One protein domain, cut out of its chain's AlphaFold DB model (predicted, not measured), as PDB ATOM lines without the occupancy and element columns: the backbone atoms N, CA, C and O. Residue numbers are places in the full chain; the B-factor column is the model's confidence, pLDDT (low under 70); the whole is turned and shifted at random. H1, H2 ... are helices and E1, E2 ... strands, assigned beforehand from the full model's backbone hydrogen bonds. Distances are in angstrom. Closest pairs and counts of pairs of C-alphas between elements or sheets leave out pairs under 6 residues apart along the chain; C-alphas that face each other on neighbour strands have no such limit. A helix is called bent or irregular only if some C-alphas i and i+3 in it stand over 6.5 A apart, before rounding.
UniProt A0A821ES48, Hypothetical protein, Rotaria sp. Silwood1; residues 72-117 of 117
ATOM      1  N   ARG A  72     114.773 120.923 141.028       90.00
ATOM      2  CA  ARG A  72     114.941 122.311 141.452       90.00
ATOM      3  C   ARG A  72     114.713 122.433 142.949       90.00
ATOM      4  O   ARG A  72     113.710 121.923 143.447       90.00
ATOM      5  N   ILE A  73     115.596 123.150 143.638       90.12
ATOM      6  CA  ILE A  73     115.463 123.447 145.072       90.12
ATOM      7  C   ILE A  73     115.786 124.920 145.360       90.12
ATOM      8  O   ILE A  73     116.593 125.524 144.645       90.12
ATOM      9  N   PRO A  74     115.163 125.524 146.387       89.00
ATOM     10  CA  PRO A  74     115.513 126.872 146.813       89.00
ATOM     11  C   PRO A  74     116.900 126.896 147.470       89.00
ATOM     12  O   PRO A  74     117.307 125.937 148.127       89.00
ATOM     13  N   CYS A  75     117.604 128.021 147.340       86.25
ATOM     14  CA  CYS A  75     118.967 128.207 147.855       86.25
ATOM     15  C   CYS A  75     119.130 127.896 149.350       86.25
ATOM     16  O   CYS A  75     120.163 127.369 149.748       86.25
ATOM     17  N   CYS A  76     118.112 128.162 150.171       85.50
ATOM     18  CA  CYS A  76     118.145 127.904 151.613       85.50
ATOM     19  C   CYS A  76     118.110 126.416 151.991       85.50
ATOM     20  O   CYS A  76     118.400 126.079 153.134       85.50
ATOM     21  N   LEU A  77     117.752 125.526 151.059       88.88
ATOM     22  CA  LEU A  77     117.703 124.082 151.299       88.88
ATOM     23  C   LEU A  77     118.865 123.336 150.631       88.88
ATOM     24  O   LEU A  77     118.875 122.106 150.647       88.88
ATOM     25  N   HIS A  78     119.830 124.050 150.040       86.12
ATOM     26  CA  HIS A  78     120.969 123.441 149.351       86.12
ATOM     27  C   HIS A  78     121.705 122.436 150.245       86.12
ATOM     28  O   HIS A  78     121.814 121.259 149.891       86.12
ATOM     29  N   ASP A  79     122.120 122.866 151.438       84.19
ATOM     30  CA  ASP A  79     122.983 122.073 152.321       84.19
ATOM     31  C   ASP A  79     122.282 120.822 152.872       84.19
ATOM     32  O   ASP A  79     122.930 119.834 153.210       84.19
ATOM     33  N   ILE A  80     120.946 120.804 152.865       86.81
ATOM     34  CA  ILE A  80     120.135 119.644 153.262       86.81
ATOM     35  C   ILE A  80     120.315 118.472 152.278       86.81
ATOM     36  O   ILE A  80     120.159 117.308 152.652       86.81
ATOM     37  N   SER A  81     120.638 118.751 151.010       76.75
ATOM     38  CA  SER A  81     120.877 117.711 149.997       76.75
ATOM     39  C   SER A  81     122.296 117.134 150.037       76.75
ATOM     40  O   SER A  81     122.488 115.971 149.654       76.75
ATOM     41  N   VAL A  82     123.258 117.926 150.524       79.38
ATOM     42  CA  VAL A  82     124.698 117.651 150.467       79.38
ATOM     43  C   VAL A  82     125.057 116.477 151.376       79.38
ATOM     44  O   VAL A  82     124.510 116.313 152.471       79.38
ATOM     45  N   LEU A  83     125.948 115.614 150.885       76.62
ATOM     46  CA  LEU A  83     126.483 114.501 151.660       76.62
ATOM     47  C   LEU A  83     127.408 115.003 152.764       76.62
ATOM     48  O   LEU A  83     128.231 115.882 152.537       76.62
ATOM     49  N   ALA A  84     127.295 114.406 153.945       64.69
ATOM     50  CA  ALA A  84     128.240 114.663 155.020       64.69
ATOM     51  C   ALA A  84     129.622 114.086 154.658       64.69
ATOM     52  O   ALA A  84     129.765 112.874 154.483       64.69
ATOM     53  N   GLY A  85     130.632 114.955 154.551       62.22
ATOM     54  CA  GLY A  85     132.032 114.595 154.294       62.22
ATOM     55  C   GLY A  85     132.546 114.936 152.882       62.22
ATOM     56  O   GLY A  85     131.767 115.288 151.998       62.22
ATOM     57  N   PRO A  86     133.872 114.844 152.647       53.38
ATOM     58  CA  PRO A  86     134.501 115.130 151.355       53.38
ATOM     59  C   PRO A  86     134.243 113.983 150.360       53.38
ATOM     60  O   PRO A  86     135.132 113.206 150.026       53.38
ATOM     61  N   GLY A  87     132.991 113.839 149.926       53.66
ATOM     62  CA  GLY A  87     132.549 112.878 148.918       53.66
ATOM     63  C   GLY A  87     132.465 113.541 147.548       53.66
ATOM     64  O   GLY A  87     131.406 113.970 147.111       53.66
ATOM     65  N   ASN A  88     133.600 113.645 146.870       44.97
ATOM     66  CA  ASN A  88     133.764 114.184 145.517       44.97
ATOM     67  C   ASN A  88     133.507 113.145 144.398       44.97
ATOM     68  O   ASN A  88     133.874 113.383 143.251       44.97
ATOM     69  N   TRP A  89     132.866 112.011 144.709       49.47
ATOM     70  CA  TRP A  89     132.693 110.864 143.795       49.47
ATOM     71  C   TRP A  89     131.237 110.504 143.489       49.47
ATOM     72  O   TRP A  89     130.935 109.415 143.002       49.47
ATOM     73  N   ASP A  90     130.327 111.435 143.729       54.47
ATOM     74  CA  ASP A  90     128.909 111.178 143.607       54.47
ATOM     75  C   ASP A  90     128.390 111.794 142.309       54.47
ATOM     76  O   ASP A  90     128.051 112.973 142.257       54.47
ATOM     77  N   SER A  91     128.267 110.971 141.262       56.22
ATOM     78  CA  SER A  91     127.573 111.284 139.994       56.22
ATOM     79  C   SER A  91     126.062 111.531 140.168       56.22
ATOM     80  O   SER A  91     125.266 111.281 139.261       56.22
ATOM     81  N   HIS A  92     125.637 111.946 141.360       61.84
ATOM     82  CA  HIS A  92     124.254 112.215 141.686       61.84
ATOM     83  C   HIS A  92     123.772 113.464 140.946       61.84
ATOM     84  O   HIS A  92     124.520 114.407 140.690       61.84
ATOM     85  N   HIS A  93     122.489 113.447 140.592       70.56
ATOM     86  CA  HIS A  93     121.810 114.587 139.998       70.56
ATOM     87  C   HIS A  93     121.985 115.826 140.887       70.56
ATOM     88  O   HIS A  93     121.565 115.823 142.044       70.56
ATOM     89  N   VAL A  94     122.604 116.873 140.341       76.31
ATOM     90  CA  VAL A  94     122.711 118.172 141.006       76.31
ATOM     91  C   VAL A  94     121.458 118.975 140.654       76.31
ATOM     92  O   VAL A  94     121.247 119.262 139.471       76.31
ATOM     93  N   PRO A  95     120.614 119.333 141.636       84.62
ATOM     94  CA  PRO A  95     119.413 120.102 141.370       84.62
ATOM     95  C   PRO A  95     119.778 121.514 140.909       84.62
ATOM     96  O   PRO A  95     120.739 122.119 141.382       84.62
ATOM     97  N   GLN A  96     118.963 122.092 140.031       87.19
ATOM     98  CA  GLN A  96     119.075 123.506 139.708       87.19
ATOM     99  C   GLN A  96     118.627 124.343 140.915       87.19
ATOM    100  O   GLN A  96     117.475 124.290 141.355       87.19
ATOM    101  N   ILE A  97     119.538 125.161 141.432       87.62
ATOM    102  CA  ILE A  97     119.272 126.026 142.579       87.62
ATOM    103  C   ILE A  97     118.609 127.317 142.096       87.62
ATOM    104  O   ILE A  97     119.057 127.928 141.126       87.62
ATOM    105  N   TYR A  98     117.546 127.750 142.776       86.56
ATOM    106  CA  TYR A  98     116.938 129.063 142.552       86.56
ATOM    107  C   TYR A  98     116.918 129.886 143.842       86.56
ATOM    108  O   TYR A  98     116.685 129.362 144.931       86.56
ATOM    109  N   CYS A  99     117.178 131.187 143.732       85.44
ATOM    110  CA  CYS A  99     117.171 132.069 144.893       85.44
ATOM    111  C   CYS A  99     115.748 132.517 145.251       85.44
ATOM    112  O   CYS A  99     114.966 132.878 144.375       85.44
ATOM    113  N   ILE A 100     115.433 132.539 146.549       81.69
ATOM    114  CA  ILE A 100     114.181 133.089 147.106       81.69
ATOM    115  C   ILE A 100     114.444 134.394 147.874       81.69
ATOM    116  O   ILE A 100     113.959 134.618 148.979       81.69
ATOM    117  N   CYS A 101     115.275 135.248 147.285       67.31
ATOM    118  CA  CYS A 101     116.118 136.222 147.969       67.31
ATOM    119  C   CYS A 101     115.425 137.203 148.929       67.31
ATOM    120  O   CYS A 101     116.055 137.657 149.878       67.31
ATOM    121  N   LYS A 102     114.135 137.491 148.731       66.62
ATOM    122  CA  LYS A 102     113.365 138.432 149.560       66.62
ATOM    123  C   LYS A 102     113.112 137.951 150.991       66.62
ATOM    124  O   LYS A 102     112.850 138.781 151.850       66.62
ATOM    125  N   THR A 103     113.176 136.644 151.249       64.19
ATOM    126  CA  THR A 103     112.809 136.062 152.555       64.19
ATOM    127  C   THR A 103     114.008 135.653 153.406       64.19
ATOM    128  O   THR A 103     113.858 135.467 154.607       64.19
ATOM    129  N   VAL A 104     115.180 135.456 152.793       66.62
ATOM    130  CA  VAL A 104     116.347 134.829 153.450       66.62
ATOM    131  C   VAL A 104     117.597 135.706 153.385       66.62
ATOM    132  O   VAL A 104     118.442 135.640 154.271       66.62
ATOM    133  N   HIS A 105     117.730 136.545 152.357       69.69
ATOM    134  CA  HIS A 105     118.933 137.334 152.116       69.69
ATOM    135  C   HIS A 105     118.586 138.827 152.164       69.69
ATOM    136  O   HIS A 105     118.494 139.486 151.134       69.69
ATOM    137  N   GLU A 106     118.371 139.363 153.372       59.16
ATOM    138  CA  GLU A 106     117.937 140.757 153.579       59.16
ATOM    139  C   GLU A 106     118.907 141.798 152.995       59.16
ATOM    140  O   GLU A 106     118.468 142.877 152.597       59.16
ATOM    141  N   LYS A 107     120.217 141.504 152.922       56.66
ATOM    142  CA  LYS A 107     121.245 142.437 152.406       56.66
ATOM    143  C   LYS A 107     122.437 141.783 151.696       56.66
ATOM    144  O   LYS A 107     123.350 142.491 151.274       56.66
ATOM    145  N   GLU A 108     122.449 140.463 151.538       61.59
ATOM    146  CA  GLU A 108     123.608 139.735 151.013       61.59
ATOM    147  C   GLU A 108     123.299 139.045 149.684       61.59
ATOM    148  O   GLU A 108     122.175 138.632 149.401       61.59
ATOM    149  N   ARG A 109     124.315 138.961 148.823       69.50
ATOM    150  CA  ARG A 109     124.222 138.255 147.543       69.50
ATOM    151  C   ARG A 109     123.997 136.770 147.810       69.50
ATOM    152  O   ARG A 109     124.695 136.175 148.623       69.50
ATOM    153  N   CYS A 110     123.071 136.155 147.082       76.75
ATOM    154  CA  CYS A 110     122.889 134.712 147.150       76.75
ATOM    155  C   CYS A 110     124.154 133.989 146.642       76.75
ATOM    156  O   CYS A 110     124.547 134.241 145.496       76.75
ATOM    157  N   PRO A 111     124.748 133.055 147.410       77.50
ATOM    158  CA  PRO A 111     125.967 132.342 147.010       77.50
ATOM    159  C   PRO A 111     125.800 131.510 145.729       77.50
ATOM    160  O   PRO A 111     126.784 131.209 145.063       77.50
ATOM    161  N   PHE A 112     124.558 131.189 145.343       76.62
ATOM    162  CA  PHE A 112     124.245 130.380 144.161       76.62
ATOM    163  C   PHE A 112     123.735 131.182 142.955       76.62
ATOM    164  O   PHE A 112     123.741 130.668 141.843       76.62
ATOM    165  N   SER A 113     123.273 132.423 143.154       69.62
ATOM    166  CA  SER A 113     122.644 133.237 142.095       69.62
ATOM    167  C   SER A 113     123.327 134.590 141.862       69.62
ATOM    168  O   SER A 113     122.978 135.286 140.911       69.62
ATOM    169  N   GLY A 114     124.289 134.983 142.706       61.72
ATOM    170  CA  GLY A 114     125.121 136.184 142.553       61.72
ATOM    171  C   GLY A 114     124.407 137.518 142.805       61.72
ATOM    172  O   GLY A 114     124.936 138.360 143.526       61.72
ATOM    173  N   ILE A 115     123.211 137.731 142.252       55.78
ATOM    174  CA  ILE A 115     122.381 138.922 142.468       55.78
ATOM    175  C   ILE A 115     120.976 138.469 142.847       55.78
ATOM    176  O   ILE A 115     120.374 137.621 142.190       55.78
ATOM    177  N   CYS A 116     120.471 139.047 143.927       56.03
ATOM    178  CA  CYS A 116     119.113 138.853 144.391       56.03
ATOM    179  C   CYS A 116     118.169 139.748 143.572       56.03
ATOM    180  O   CYS A 116     118.155 140.953 143.813       56.03
ATOM    181  N   MET A 117     117.450 139.200 142.582       51.50
ATOM    182  CA  MET A 117     116.392 139.926 141.846       51.50
ATOM    183  C   MET A 117     115.037 139.820 142.554       51.50
ATOM    184  O   MET A 117     114.714 138.720 143.057       51.50
TER     185      MET A 117
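What this domain is: This is residues 72 to 117 of the 117 residues of the protein "Hypothetical protein" of Rotaria sp. Silwood1 (UniProt A0A821ES48). What shape appears? There is little regular structure: strands E1 and E2 pair with irregular H1 near E2, while loop 83 to 93 sticks out at one end and H2 lies towards the other. What builds it? The 46 printed residues run E1, H1, E2, H2, a mixed class with 17 residues in named elements; the sheet E1 E2 is parallel. How large is it? It is loose, radius of gyration of the C-alphas 12.2 A, spanning 34 by 18 by 15 A.

Where its parts are: Where does it begin? E1, residues 72 to 74, 7.1 A, starts at C-alpha (114.941, 122.311, 141.452); H1, residues 75 to 81, spans 10.9 A. What follows? E2, residues 96 to 98, spans 6.6 A; H2, residues 101 to 104, 5.7 A, ends at C-alpha (116.347, 134.829, 153.450).

How they stand to each other: How do the strands pair? E1 and E2 are parallel at 32 degrees, with N 73 and O 96 at 3.2 A, within hydrogen-bond range. E1, H1, E2 form a strand-helix-strand unit, parallel neighbour strands with a helix between, its crossover right-handed. And the helices? H1 is irregular, C-alphas 76 and 79 being 7.6 A apart; 0 of 3 O i to N i+4 pairs but 3 of 4 O i to N i+3 pairs are within range, and H2 is too short for an i+4 pair. H1 and H2 are close but not clearly touching, closest C-alphas Cys 76 and Val 104, 7.4 A.

The domain as a whole: Any cut or long link? The printed part has no cut; H1 to E2 is a long link. Where is confidence low? Residues 84 to 92, 101 to 109 and 113 to 117 have pLDDT under 70.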